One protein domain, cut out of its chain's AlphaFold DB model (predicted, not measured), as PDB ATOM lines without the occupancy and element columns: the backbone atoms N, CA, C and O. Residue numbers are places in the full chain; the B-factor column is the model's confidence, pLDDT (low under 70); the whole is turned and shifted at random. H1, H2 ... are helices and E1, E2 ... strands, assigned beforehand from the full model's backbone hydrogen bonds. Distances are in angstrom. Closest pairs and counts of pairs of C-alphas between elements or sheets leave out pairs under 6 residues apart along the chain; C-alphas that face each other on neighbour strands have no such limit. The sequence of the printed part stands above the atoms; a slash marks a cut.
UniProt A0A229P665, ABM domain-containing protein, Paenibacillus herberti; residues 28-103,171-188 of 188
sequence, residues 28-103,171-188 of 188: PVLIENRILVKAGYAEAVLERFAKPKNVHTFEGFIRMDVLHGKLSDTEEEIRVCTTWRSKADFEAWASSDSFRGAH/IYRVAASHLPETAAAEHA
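What this domain is: This is residues 28 to 103 and 171 to 188 of the 188 residues of the protein "ABM domain-containing protein" of Paenibacillus herberti (UniProt A0A229P665). A twisted wall of four antiparallel strands has helix H1 lying lengthwise over one face, and H2 lies slantwise over the same face at the end where E1 begins and E3 ends; the other face is bare. H3 turns a corner from H2, off the sheet, and the short H4 follows E4 near the end of the chain. The printed part has 94 residues, with four named helices and four named strands in the order E1 H1 E2 E3 H2 H3 E4 H4; the sheet's order is E1, E3, E2, E4, and the class is mixed, helices and strands. It is compact, with a radius of gyration of the C-alphas of 14.1 A and spans of 40 by 33 by 24 A.

How they stand to each other: In the sheet, E1, residues 29 to 38, and E3, residues 75 to 84, are antiparallel neighbours at 163 degrees, with N 31 and O 82 2.8 A apart, within hydrogen-bond range. E3 and E2, residues 61 to 70, form a hairpin at 169 degrees, with N 65 and O 81 2.8 A apart. E2 and E4, residues 173 to 178, are antiparallel at 161 degrees, with N 66 and O 176 2.8 A apart. E1 and E4 are the edge strands. The sheet is twisted, its C-alphas lying up to 4.3 A off the best plane. H1, residues 42 to 49, is on the sheet at a height of 8.5 A, over E3 and E2, and runs along the strands at 3 degrees to E2 on the local plane; the closest C-alphas of H1 and E3, those of Ala 42 and Glu 76, are 6.4 A apart. E1, H1 and E2 make a split strand-helix-strand unit, two strands running the same way with E3 between them, and its crossover is right-handed. H2, residues 87 to 95, is on the same face at a height of 9.3 A, over E3 and slantwise to it at 53 degrees on the local plane, and only just not over E2, on which 2 of its 9 C-alphas fall; the closest C-alphas of H2 and E3, those of Trp 84 and Phe 90, are 6.3 A apart. H1 and H2 with the sheet are two layers, helices on one face of a sheet. H3, residues 97 to 103, is not on the sheet; it is close to H2 but not clearly touching, about perpendicular at 73 degrees, the closest C-alphas being those of Trp 93 and Phe 99, 7.2 A apart. H4, residues 181 to 184, is not on the sheet and is apart from H1, H2 and H3. In H2 every O i to N i+4 pair is within hydrogen-bond range, in H1 2 of 4 and in H3 2 of 3, while H4 is too short for such a pair and has its 1 O i to N i+3 pair within range.

Where its parts are: E1 runs 29.3 A from C-alpha 29 at (245.733, 160.509, 299.034) to C-alpha 38; E3 is also 29.3 A long, E2 28.0 A and E4 14.7 A. H1 is 11.2 A long, H2 12.2 A, H3 9.9 A and H4 5.5 A, ending at C-alpha 184 at (251.266, 174.849, 314.768).

The domain as a whole: The two C-alphas farthest apart, those of Thr 74 and Ala 188, are 43.4 A apart. Residues 104 to 170 are not printed, and C-alphas 103 and 171 are 27.8 A apart across the cut. The link from H1 to E2 is long, with 11 residues. The mean pLDDT of the printed part is 85.3; residues 97 to 103 and 182 to 188 are under 70.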
ATOM      1  N   PRO A  28     248.594 163.413 296.380       89.81
ATOM      2  CA  PRO A  28     248.146 163.190 297.750       89.81
ATOM      3  C   PRO A  28     246.891 162.322 297.828       89.81
ATOM      4  O   PRO A  28     245.938 162.489 297.063       89.81
ATOM      5  N   VAL A  29     246.853 161.430 298.815       90.38
ATOM      6  CA  VAL A  29     245.733 160.509 299.034       90.38
ATOM      7  C   VAL A  29     244.895 160.950 300.228       90.38
ATOM      8  O   VAL A  29     245.430 161.365 301.256       90.38
ATOM      9  N   LEU A  30     243.571 160.826 300.116       94.38
ATOM     10  CA  LEU A  30     242.639 161.012 301.228       94.38
ATOM     11  C   LEU A  30     242.062 159.660 301.635       94.38
ATOM     12  O   LEU A  30     241.431 158.971 300.836       94.38
ATOM     13  N   ILE A  31     242.265 159.303 302.898       94.00
ATOM     14  CA  ILE A  31     241.726 158.096 303.512       94.00
ATOM     15  C   ILE A  31     240.547 158.485 304.387       94.00
ATOM     16  O   ILE A  31     240.677 159.315 305.284       94.00
ATOM     17  N   GLU A  32     239.402 157.862 304.137       94.38
ATOM     18  CA  GLU A  32     238.162 158.116 304.856       94.38
ATOM     19  C   GLU A  32     237.757 156.884 305.668       94.38
ATOM     20  O   GLU A  32     237.540 155.803 305.121       94.38
ATOM     21  N   ASN A  33     237.602 157.061 306.978       93.75
ATOM     22  CA  ASN A  33     236.935 156.095 307.841       93.75
ATOM     23  C   ASN A  33     235.509 156.577 308.137       93.75
ATOM     24  O   ASN A  33     235.330 157.609 308.788       93.75
ATOM     25  N   ARG A  34     234.503 155.828 307.669       95.56
ATOM     26  CA  ARG A  34     233.082 156.130 307.891       95.56
ATOM     27  C   ARG A  34     232.538 155.322 309.059       95.56
ATOM     28  O   ARG A  34     232.613 154.094 309.068       95.56
ATOM     29  N   ILE A  35     231.946 156.016 310.021       95.31
ATOM     30  CA  ILE A  35     231.352 155.439 311.222       95.31
ATOM     31  C   ILE A  35     229.880 155.841 311.247       95.31
ATOM     32  O   ILE A  35     229.553 157.007 311.457       95.31
ATOM     33  N   LEU A  36     228.998 154.864 311.049       96.31
ATOM     34  CA  LEU A  36     227.557 155.048 311.182       96.31
ATOM     35  C   LEU A  36     227.135 154.744 312.621       96.31
ATOM     36  O   LEU A  36     227.495 153.700 313.175       96.31
ATOM     37  N   VAL A  37     226.369 155.645 313.229       95.88
ATOM     38  CA  VAL A  37     225.864 155.506 314.597       95.88
ATOM     39  C   VAL A  37     224.371 155.810 314.657       95.88
ATOM     40  O   VAL A  37     223.810 156.480 313.793       95.88
ATOM     41  N   LYS A  38     223.712 155.317 315.707       96.75
ATOM     42  CA  LYS A  38     222.334 155.715 316.011       96.75
ATOM     43  C   LYS A  38     222.298 157.195 316.393       96.75
ATOM     44  O   LYS A  38     223.232 157.677 317.039       96.75
ATOM     45  N   ALA A  39     221.210 157.881 316.060       95.00
ATOM     46  CA  ALA A  39     221.018 159.278 316.432       95.00
ATOM     47  C   ALA A  39     221.202 159.497 317.943       95.00
ATOM     48  O   ALA A  39     220.689 158.733 318.765       95.00
ATOM     49  N   GLY A  40     221.969 160.532 318.297       94.44
ATOM     50  CA  GLY A  40     222.299 160.878 319.681       94.44
ATOM     51  C   GLY A  40     223.565 160.209 320.223       94.44
ATOM     52  O   GLY A  40     223.975 160.525 321.337       94.44
ATOM     53  N   TYR A  41     224.213 159.324 319.457       95.19
ATOM     54  CA  TYR A  41     225.460 158.661 319.868       95.19
ATOM     55  C   TYR A  41     226.714 159.254 319.213       95.19
ATOM     56  O   TYR A  41     227.824 158.882 319.605       95.19
ATOM     57  N   ALA A  42     226.578 160.172 318.249       94.81
ATOM     58  CA  ALA A  42     227.728 160.734 317.543       94.81
ATOM     59  C   ALA A  42     228.681 161.500 318.469       94.81
ATOM     60  O   ALA A  42     229.896 161.360 318.344       94.81
ATOM     61  N   GLU A  43     228.161 162.252 319.440       93.56
ATOM     62  CA  GLU A  43     228.982 163.142 320.272       93.56
ATOM     63  C   GLU A  43     230.058 162.384 321.069       93.56
ATOM     64  O   GLU A  43     231.222 162.778 321.077       93.56
ATOM     65  N   ALA A  44     229.707 161.224 321.631       91.69
ATOM     66  CA  ALA A  44     230.649 160.376 322.367       91.69
ATOM     67  C   ALA A  44     231.773 159.809 321.481       91.69
ATOM     68  O   ALA A  44     232.842 159.437 321.970       91.69
ATOM     69  N   VAL A  45     231.534 159.695 320.172       91.50
ATOM     70  CA  VAL A  45     232.555 159.295 319.201       91.50
ATOM     71  C   VAL A  45     233.391 160.506 318.795       91.50
ATOM     72  O   VAL A  45     234.614 160.400 318.777       91.50
ATOM     73  N   LEU A  46     232.761 161.655 318.531       93.38
ATOM     74  CA  LEU A  46     233.444 162.903 318.176       93.38
ATOM     75  C   LEU A  46     234.439 163.342 319.253       93.38
ATOM     76  O   LEU A  46     235.561 163.722 318.918       93.38
ATOM     77  N   GLU A  47     234.084 163.205 320.531       91.62
ATOM     78  CA  GLU A  47     234.962 163.537 321.657       91.62
ATOM     79  C   GLU A  47     236.301 162.778 321.596       91.62
ATOM     80  O   GLU A  47     237.359 163.337 321.891       91.62
ATOM     81  N   ARG A  48     236.296 161.529 321.109       88.62
ATOM     82  CA  ARG A  48     237.518 160.714 320.967       88.62
ATOM     83  C   ARG A  48     238.482 161.257 319.918       88.62
ATOM     84  O   ARG A  48     239.670 160.949 319.982       88.62
ATOM     85  N   PHE A  49     237.977 162.035 318.965       88.31
ATOM     86  CA  PHE A  49     238.759 162.650 317.894       88.31
ATOM     87  C   PHE A  49     238.954 164.160 318.088       88.31
ATOM     88  O   PHE A  49     239.583 164.805 317.248       88.31
ATOM     89  N   ALA A  50     238.463 164.726 319.198       84.31
ATOM     90  CA  ALA A  50     238.629 166.140 319.527       84.31
ATOM     91  C   ALA A  50     240.099 166.524 319.755       84.31
ATOM     92  O   ALA A  50     240.477 167.667 319.520       84.31
ATOM     93  N   LYS A  51     240.939 165.574 320.184       80.44
ATOM     94  CA  LYS A  51     242.394 165.744 320.283       80.44
ATOM     95  C   LYS A  51     243.089 164.694 319.420       80.44
ATOM     96  O   LYS A  51     242.805 163.503 319.588       80.44
ATOM     97  N   PRO A  52     243.998 165.090 318.517       72.69
ATOM     98  CA  PRO A  52     244.732 164.128 317.719       72.69
ATOM     99  C   PRO A  52     245.766 163.477 318.641       72.69
ATOM    100  O   PRO A  52     246.477 164.174 319.354       72.69
ATOM    101  N   LYS A  53     245.841 162.144 318.658       78.81
ATOM    102  CA  LYS A  53     246.838 161.447 319.485       78.81
ATOM    103  C   LYS A  53     248.246 161.731 318.961       78.81
ATOM    104  O   LYS A  53     248.941 162.585 319.484       78.81
ATOM    105  N   ASN A  54     248.625 161.033 317.891       83.81
ATOM    106  CA  ASN A  54     249.995 161.056 317.376       83.81
ATOM    107  C   ASN A  54     250.021 161.256 315.855       83.81
ATOM    108  O   ASN A  54     251.075 161.443 315.282       83.81
ATOM    109  N   VAL A  55     248.872 161.181 315.169       85.25
ATOM    110  CA  VAL A  55     248.821 161.156 313.694       85.25
ATOM    111  C   VAL A  55     249.460 162.393 313.049       85.25
ATOM    112  O   VAL A  55     250.073 162.286 311.997       85.25
ATOM    113  N   HIS A  56     249.387 163.539 313.726       84.19
ATOM    114  CA  HIS A  56     249.926 164.818 313.269       84.19
ATOM    115  C   HIS A  56     251.458 164.912 313.297       84.19
ATOM    116  O   HIS A  56     252.012 165.876 312.774       84.19
ATOM    117  N   THR A  57     252.132 163.929 313.899       86.25
ATOM    118  CA  THR A  57     253.595 163.874 314.013       86.25
ATOM    119  C   THR A  57     254.225 162.950 312.967       86.25
ATOM    120  O   THR A  57     255.446 162.822 312.926       86.25
ATOM    121  N   PHE A  58     253.422 162.232 312.171       87.44
ATOM    122  CA  PHE A  58     253.936 161.268 311.200       87.44
ATOM    123  C   PHE A  58     254.352 161.958 309.907       87.44
ATOM    124  O   PHE A  58     253.697 162.884 309.424       87.44
ATOM    125  N   GLU A  59     255.439 161.462 309.322       88.69
ATOM    126  CA  GLU A  59     255.873 161.890 308.002       88.69
ATOM    127  C   GLU A  59     254.759 161.652 306.974       88.69
ATOM    128  O   GLU A  59     253.996 160.692 307.061       88.69
ATOM    129  N   GLY A  60     254.616 162.577 306.029       89.19
ATOM    130  CA  GLY A  60     253.582 162.496 305.005       89.19
ATOM    131  C   GLY A  60     252.205 162.961 305.450       89.19
ATOM    132  O   GLY A  60     251.365 163.166 304.579       89.19
ATOM    133  N   PHE A  61     251.954 163.176 306.744       91.38
ATOM    134  CA  PHE A  61     250.667 163.686 307.208       91.38
ATOM    135  C   PHE A  61     250.435 165.122 306.724       91.38
ATOM    136  O   PHE A  61     251.277 165.997 306.917       91.38
ATOM    137  N   ILE A  62     249.276 165.365 306.106       90.75
ATOM    138  CA  ILE A  62     248.874 166.691 305.617       90.75
ATOM    139  C   ILE A  62     247.777 167.280 306.506       90.75
ATOM    140  O   ILE A  62     247.866 168.438 306.900       90.75
ATOM    141  N   ARG A  63     246.716 166.516 306.801       92.75
ATOM    142  CA  ARG A  63     245.568 166.994 307.592       92.75
ATOM    143  C   ARG A  63     244.698 165.841 308.081       92.75
ATOM    144  O   ARG A  63     244.604 164.813 307.415       92.75
ATOM    145  N   MET A  64     243.990 166.047 309.190       93.88
ATOM    146  CA  MET A  64     242.853 165.219 309.594       93.88
ATOM    147  C   MET A  64     241.615 166.081 309.820       93.88
ATOM    148  O   MET A  64     241.655 166.978 310.654       93.88
ATOM    149  N   ASP A  65     240.511 165.766 309.146       94.88
ATOM    150  CA  ASP A  65     239.197 166.364 309.386       94.88
ATOM    151  C   ASP A  65     238.236 165.318 309.954       94.88
ATOM    152  O   ASP A  65     238.135 164.198 309.452       94.88
ATOM    153  N   VAL A  66     237.498 165.696 310.990       95.50
ATOM    154  CA  VAL A  66     236.415 164.899 311.566       95.50
ATOM    155  C   VAL A  66     235.112 165.572 311.181       95.50
ATOM    156  O   VAL A  66     234.824 166.685 311.618       95.50
ATOM    157  N   LEU A  67     234.322 164.908 310.352       97.12
ATOM    158  CA  LEU A  67     233.077 165.423 309.804       97.12
ATOM    159  C   LEU A  67     231.899 164.714 310.466       97.12
ATOM    160  O   LEU A  67     231.934 163.501 310.640       97.12
ATOM    161  N   HIS A  68     230.849 165.455 310.800       97.19
ATOM    162  CA  HIS A  68     229.609 164.927 311.365       97.19
ATOM    163  C   HIS A  68     228.428 165.303 310.470       97.19
ATOM    164  O   HIS A  68     228.188 166.485 310.212       97.19
ATOM    165  N   GLY A  69     227.689 164.301 310.003       95.50
ATOM    166  CA  GLY A  69     226.450 164.450 309.251       95.50
ATOM    167  C   GLY A  69     225.290 163.779 309.978       95.50
ATOM    168  O   GLY A  69     225.439 162.693 310.529       95.50
ATOM    169  N   LYS A  70     224.114 164.408 309.954       93.81
ATOM    170  CA  LYS A  70     222.860 163.760 310.353       93.81
ATOM    171  C   LYS A  70     222.195 163.230 309.091       93.81
ATOM    172  O   LYS A  70     221.771 164.032 308.263       93.81
ATOM    173  N   LEU A  71     222.178 161.910 308.912       90.19
ATOM    174  CA  LEU A  71     221.650 161.294 307.690       90.19
ATOM    175  C   LEU A  71     220.129 161.130 307.759       90.19
ATOM    176  O   LEU A  71     219.446 161.296 306.751       90.19
ATOM    177  N   SER A  72     219.602 160.827 308.946       92.12
ATOM    178  CA  SER A  72     218.167 160.701 309.216       92.12
ATOM    179  C   SER A  72     217.859 160.983 310.692       92.12
ATOM    180  O   SER A  72     218.766 161.191 311.497       92.12
ATOM    181  N   ASP A  73     216.581 160.936 311.074       92.81
ATOM    182  CA  ASP A  73     216.156 161.058 312.478       92.81
ATOM    183  C   ASP A  73     216.670 159.907 313.361       92.81
ATOM    184  O   ASP A  73     216.674 160.010 314.588       92.81
ATOM    185  N   THR A  74     217.108 158.802 312.751       95.12
ATOM    186  CA  THR A  74     217.570 157.604 313.459       95.12
ATOM    187  C   THR A  74     219.067 157.353 313.316       95.12
ATOM    188  O   THR A  74     219.609 156.547 314.075       95.12
ATOM    189  N   GLU A  75     219.741 158.021 312.378       96.12
ATOM    190  CA  GLU A  75     221.128 157.734 312.002       96.12
ATOM    191  C   GLU A  75     221.973 159.002 311.840       96.12
ATOM    192  O   GLU A  75     221.603 159.964 311.161       96.12
ATOM    193  N   GLU A  76     223.168 158.956 312.418       96.81
ATOM    194  CA  GLU A  76     224.215 159.963 312.280       96.81
ATOM    195  C   GLU A  76     225.469 159.299 311.697       96.81
ATOM    196  O   GLU A  76     225.759 158.131 311.958       96.81
ATOM    197  N   GLU A  77     226.227 160.040 310.897       96.62
ATOM    198  CA  GLU A  77     227.467 159.586 310.275       96.62
ATOM    199  C   GLU A  77     228.630 160.467 310.718       96.62
ATOM    200  O   GLU A  77     228.551 161.699 310.711       96.62
ATOM    201  N   ILE A  78     229.737 159.821 311.065       97.19
ATOM    202  CA  ILE A  78     231.013 160.470 311.328       97.19
ATOM    203  C   ILE A  78     232.008 160.001 310.277       97.19
ATOM    204  O   ILE A  78     232.184 158.800 310.076       97.19
ATOM    205  N   ARG A  79     232.690 160.944 309.629       96.69
ATOM    206  CA  ARG A  79     233.780 160.658 308.693       96.69
ATOM    207  C   ARG A  79     235.069 161.195 309.271       96.69
ATOM    208  O   ARG A  79     235.185 162.392 309.512       96.69
ATOM    209  N   VAL A  80     236.030 160.312 309.499       94.50
ATOM    210  CA  VAL A  80     237.393 160.701 309.857       94.50
ATOM    211  C   VAL A  80     238.220 160.633 308.585       94.50
ATOM    212  O   VAL A  80     238.510 159.545 308.087       94.50
ATOM    213  N   CYS A  81     238.549 161.797 308.039       95.25
ATOM    214  CA  CYS A  81     239.307 161.947 306.807       95.25
ATOM    215  C   CYS A  81     240.748 162.308 307.156       95.25
ATOM    216  O   CYS A  81     240.975 163.319 307.810       95.25
ATOM    217  N   THR A  82     241.718 161.516 306.707       93.75
ATOM    218  CA  THR A  82     243.148 161.837 306.828       93.75
ATOM    219  C   THR A  82     243.762 161.965 305.446       93.75
ATOM    220  O   THR A  82     243.583 161.079 304.612       93.75
ATOM    221  N   THR A  83     244.475 163.058 305.203       94.31
ATOM    222  CA  THR A  83     245.156 163.327 303.935       94.31
ATOM    223  C   THR A  83     246.655 163.127 304.112       94.31
ATOM    224  O   THR A  83     247.228 163.609 305.092       94.31
ATOM    225  N   TRP A  84     247.275 162.437 303.158       93.00
ATOM    226  CA  TRP A  84     248.682 162.047 303.181       93.00
ATOM    227  C   TRP A  84     249.370 162.378 301.858       93.00
ATOM    228  O   TRP A  84     248.727 162.340 300.808       93.00
ATOM    229  N   ARG A  85     250.675 162.667 301.895       90.56
ATOM    230  CA  ARG A  85     251.490 162.903 300.691       90.56
ATOM    231  C   ARG A  85     251.531 161.678 299.782       90.56
ATOM    232  O   ARG A  85     251.519 161.836 298.571       90.56
ATOM    233  N   SER A  86     251.545 160.478 300.357       90.81
ATOM    234  CA  SER A  86     251.500 159.224 299.612       90.81
ATOM    235  C   SER A  86     250.732 158.134 300.365       90.81
ATOM    236  O   SER A  86     250.514 158.204 301.578       90.81
ATOM    237  N   LYS A  87     250.348 157.071 299.648       88.75
ATOM    238  CA  LYS A  87     249.768 155.865 300.263       88.75
ATOM    239  C   LYS A  87     250.751 155.164 301.209       88.75
ATOM    240  O   LYS A  87     250.321 154.615 302.219       88.75
ATOM    241  N   ALA A  88     252.046 155.196 300.897       90.25
ATOM    242  CA  ALA A  88     253.082 154.570 301.714       90.25
ATOM    243  C   ALA A  88     253.186 155.227 303.101       90.25
ATOM    244  O   ALA A  88     253.279 154.518 304.102       90.25
ATOM    245  N   ASP A  89     253.078 156.558 303.171       90.69
ATOM    246  CA  ASP A  89     253.078 157.300 304.441       90.69
ATOM    247  C   ASP A  89     251.907 156.875 305.343       90.69
ATOM    248  O   ASP A  89     252.076 156.604 306.536       90.69
ATOM    249  N   PHE A  90     250.716 156.730 304.752       90.81
ATOM    250  CA  PHE A  90     249.548 156.209 305.458       90.81
ATOM    251  C   PHE A  90     249.770 154.775 305.961       90.81
ATOM    252  O   PHE A  90     249.444 154.471 307.107       90.81
ATOM    253  N   GLU A  91     250.310 153.883 305.126       90.06
ATOM    254  CA  GLU A  91     250.555 152.486 305.503       90.06
ATOM    255  C   GLU A  91     251.589 152.374 306.635       90.06
ATOM    256  O   GLU A  91     251.411 151.570 307.557       90.06
ATOM    257  N   ALA A  92     252.622 153.221 306.630       89.69
ATOM    258  CA  ALA A  92     253.594 153.320 307.717       89.69
ATOM    259  C   ALA A  92     252.934 153.753 309.039       89.69
ATOM    260  O   ALA A  92     253.189 153.161 310.090       89.69
ATOM    261  N   TRP A  93     252.020 154.727 308.999       88.25
ATOM    262  CA  TRP A  93     251.245 155.118 310.178       88.25
ATOM    263  C   TRP A  93     250.275 154.021 310.641       88.25
ATOM    264  O   TRP A  93     250.246 153.685 311.829       88.25
ATOM    265  N   ALA A  94     249.505 153.431 309.727       85.75
ATOM    266  CA  ALA A  94     248.486 152.426 310.039       85.75
ATOM    267  C   ALA A  94     249.089 151.123 310.590       85.75
ATOM    268  O   ALA A  94     248.464 150.439 311.402       85.75
ATOM    269  N   SER A  95     250.310 150.782 310.172       81.06
ATOM    270  CA  SER A  95     251.059 149.636 310.695       81.06
ATOM    271  C   SER A  95     251.770 149.921 312.024       81.06
ATOM    272  O   SER A  95     252.175 148.978 312.706       81.06
ATOM    273  N   SER A  96     251.872 151.189 312.440       76.38
ATOM    274  CA  SER A  96     252.481 151.559 313.719       76.38
ATOM    275  C   SER A  96     251.607 151.172 314.923       76.38
ATOM    276  O   SER A  96     250.370 151.162 314.868       76.38
ATOM    277  N   ASP A  97     252.242 150.912 316.071       54.66
ATOM    278  CA  ASP A  97     251.548 150.576 317.325       54.66
ATOM    279  C   ASP A  97     250.556 151.663 317.793       54.66
ATOM    280  O   ASP A  97     249.625 151.379 318.553       54.66
ATOM    281  N   SER A  98     250.680 152.893 317.273       56.00
ATOM    282  CA  SER A  98     249.752 154.004 317.533       56.00
ATOM    283  C   SER A  98     248.343 153.765 316.963       56.00
ATOM    284  O   SER A  98     247.364 154.217 317.560       56.00
ATOM    285  N   PHE A  99     248.209 153.018 315.857       53.72
ATOM    286  CA  PHE A  99     246.909 152.606 315.305       53.72
ATOM    287  C   PHE A  99     246.371 151.351 316.010       53.72
ATOM    288  O   PHE A  99     245.187 151.272 316.358       53.72
ATOM    289  N   ARG A 100     247.262 150.401 316.328       54.94
ATOM    290  CA  ARG A 100     246.920 149.147 317.022       54.94
ATOM    291  C   ARG A 100     246.358 149.386 318.423       54.94
ATOM    292  O   ARG A 100     245.409 148.710 318.803       54.94
ATOM    293  N   GLY A 101     246.861 150.372 319.168       51.72
ATOM    294  CA  GLY A 101     246.335 150.720 320.496       51.72
ATOM    295  C   GLY A 101     244.950 151.387 320.482       51.72
ATOM    296  O   GLY A 101     244.196 151.255 321.443       51.72
ATOM    297  N   ALA A 102     244.581 152.087 319.403       51.91
ATOM    298  CA  ALA A 102     243.267 152.728 319.267       51.91
ATOM    299  C   ALA A 102     242.174 151.770 318.751       51.91
ATOM    300  O   ALA A 102     240.994 152.004 319.012       51.91
ATOM    301  N   HIS A 103     242.569 150.691 318.065       54.34
ATOM    302  CA  HIS A 103     241.679 149.655 317.527       54.34
ATOM    303  C   HIS A 103     241.790 148.291 318.226       54.34
ATOM    304  O   HIS A 103     241.087 147.352 317.842       54.34
ATOM    305  N   ILE A 171     225.741 167.679 303.437       92.00
ATOM    306  CA  ILE A 171     226.371 168.705 304.262       92.00
ATOM    307  C   ILE A 171     226.874 168.043 305.539       92.00
ATOM    308  O   ILE A 171     226.108 167.394 306.248       92.00
ATOM    309  N   TYR A 172     228.149 168.263 305.844       94.88
ATOM    310  CA  TYR A 172     228.748 167.868 307.110       94.88
ATOM    311  C   TYR A 172     229.140 169.103 307.909       94.88
ATOM    312  O   TYR A 172     229.635 170.088 307.359       94.88
ATOM    313  N   ARG A 173     228.977 169.024 309.228       95.62
ATOM    314  CA  ARG A 173     229.670 169.909 310.161       95.62
ATOM    315  C   ARG A 173     231.108 169.413 310.303       95.62
ATOM    316  O   ARG A 173     231.320 168.238 310.592       95.62
ATOM    317  N   VAL A 174     232.079 170.314 310.194       95.94
ATOM    318  CA  VAL A 174     233.458 170.031 310.615       95.94
ATOM    319  C   VAL A 174     233.494 170.054 312.143       95.94
ATOM    320  O   VAL A 174     233.302 171.096 312.768       95.94
ATOM    321  N   ALA A 175     233.631 168.882 312.755       94.38
ATOM    322  CA  ALA A 175     233.645 168.718 314.203       94.38
ATOM    323  C   ALA A 175     235.036 168.961 314.803       94.38
ATOM    324  O   ALA A 175     235.120 169.489 315.909       94.38
ATOM    325  N   ALA A 176     236.099 168.606 314.078       92.12
ATOM    326  CA  ALA A 176     237.485 168.911 314.423       92.12
ATOM    327  C   ALA A 176     238.362 168.909 313.161       92.12
ATOM    328  O   ALA A 176     238.093 168.139 312.237       92.12
ATOM    329  N   SER A 177     239.420 169.719 313.159       92.31
ATOM    330  CA  SER A 177     240.469 169.711 312.137       92.31
ATOM    331  C   SER A 177     241.830 169.760 312.815       92.31
ATOM    332  O   SER A 177     242.043 170.562 313.722       92.31
ATOM    333  N   HIS A 178     242.743 168.906 312.366       90.19
ATOM    334  CA  HIS A 178     244.089 168.776 312.912       90.19
ATOM    335  C   HIS A 178     245.111 168.923 311.796       90.19
ATOM    336  O   HIS A 178     245.009 168.256 310.763       90.19
ATOM    337  N   LEU A 179     246.088 169.792 312.024       89.50
ATOM    338  CA  LEU A 179     247.198 170.070 311.117       89.50
ATOM    339  C   LEU A 179     248.484 169.404 311.627       89.50
ATOM    340  O   LEU A 179     248.509 168.959 312.779       89.50
ATOM    341  N   PRO A 180     249.532 169.290 310.792       85.88
ATOM    342  CA  PRO A 180     250.814 168.741 311.215       85.88
ATOM    343  C   PRO A 180     251.412 169.564 312.362       85.88
ATOM    344  O   PRO A 180     251.209 170.776 312.429       85.88
ATOM    345  N   GLU A 181     252.176 168.921 313.246       77.06
ATOM    346  CA  GLU A 181     252.778 169.581 314.420       77.06
ATOM    347  C   GLU A 181     253.634 170.799 314.040       77.06
ATOM    348  O   GLU A 181     253.569 171.847 314.681       77.06
ATOM    349  N   THR A 182     254.379 170.694 312.937       64.62
ATOM    350  CA  THR A 182     255.236 171.766 312.419       64.62
ATOM    351  C   THR A 182     254.451 173.006 311.989       64.62
ATOM    352  O   THR A 182     254.961 174.111 312.122       64.62
ATOM    353  N   ALA A 183     253.193 172.859 311.558       56.66
ATOM    354  CA  ALA A 183     252.340 173.981 311.158       56.66
ATOM    355  C   ALA A 183     251.763 174.761 312.358       56.66
ATOM    356  O   ALA A 183     251.345 175.907 312.210       56.66
ATOM    357  N   ALA A 184     251.739 174.170 313.559       53.12
ATOM    358  CA  ALA A 184     251.266 174.849 314.768       53.12
ATOM    359  C   ALA A 184     252.319 175.800 315.373       53.12
ATOM    360  O   ALA A 184     251.961 176.700 316.131       53.12
ATOM    361  N   ALA A 185     253.602 175.616 315.038       46.75
ATOM    362  CA  ALA A 185     254.712 176.405 315.572       46.75
ATOM    363  C   ALA A 185     254.975 177.716 314.807       46.75
ATOM    364  O   ALA A 185     255.586 178.623 315.361       46.75
ATOM    365  N   GLU A 186     254.500 177.851 313.564       44.28
ATOM    366  CA  GLU A 186     254.769 179.030 312.718       44.28
ATOM    367  C   GLU A 186     253.799 180.206 312.938       44.28
ATOM    368  O   GLU A 186     253.939 181.260 312.319       44.28
ATOM    369  N   HIS A 187     252.835 180.063 313.851       43.84
ATOM    370  CA  HIS A 187     251.850 181.099 314.182       43.84
ATOM    371  C   HIS A 187     251.946 181.615 315.633       43.84
ATOM    372  O   HIS A 187     250.994 182.239 316.111       43.84
ATOM    373  N   ALA A 188     253.061 181.362 316.328       39.28
ATOM    374  CA  ALA A 188     253.312 181.806 317.705       39.28
ATOM    375  C   ALA A 188     254.282 182.995 317.788       39.28
ATOM    376  O   ALA A 188     255.307 182.981 317.070       39.28
TER     377      ALA A 188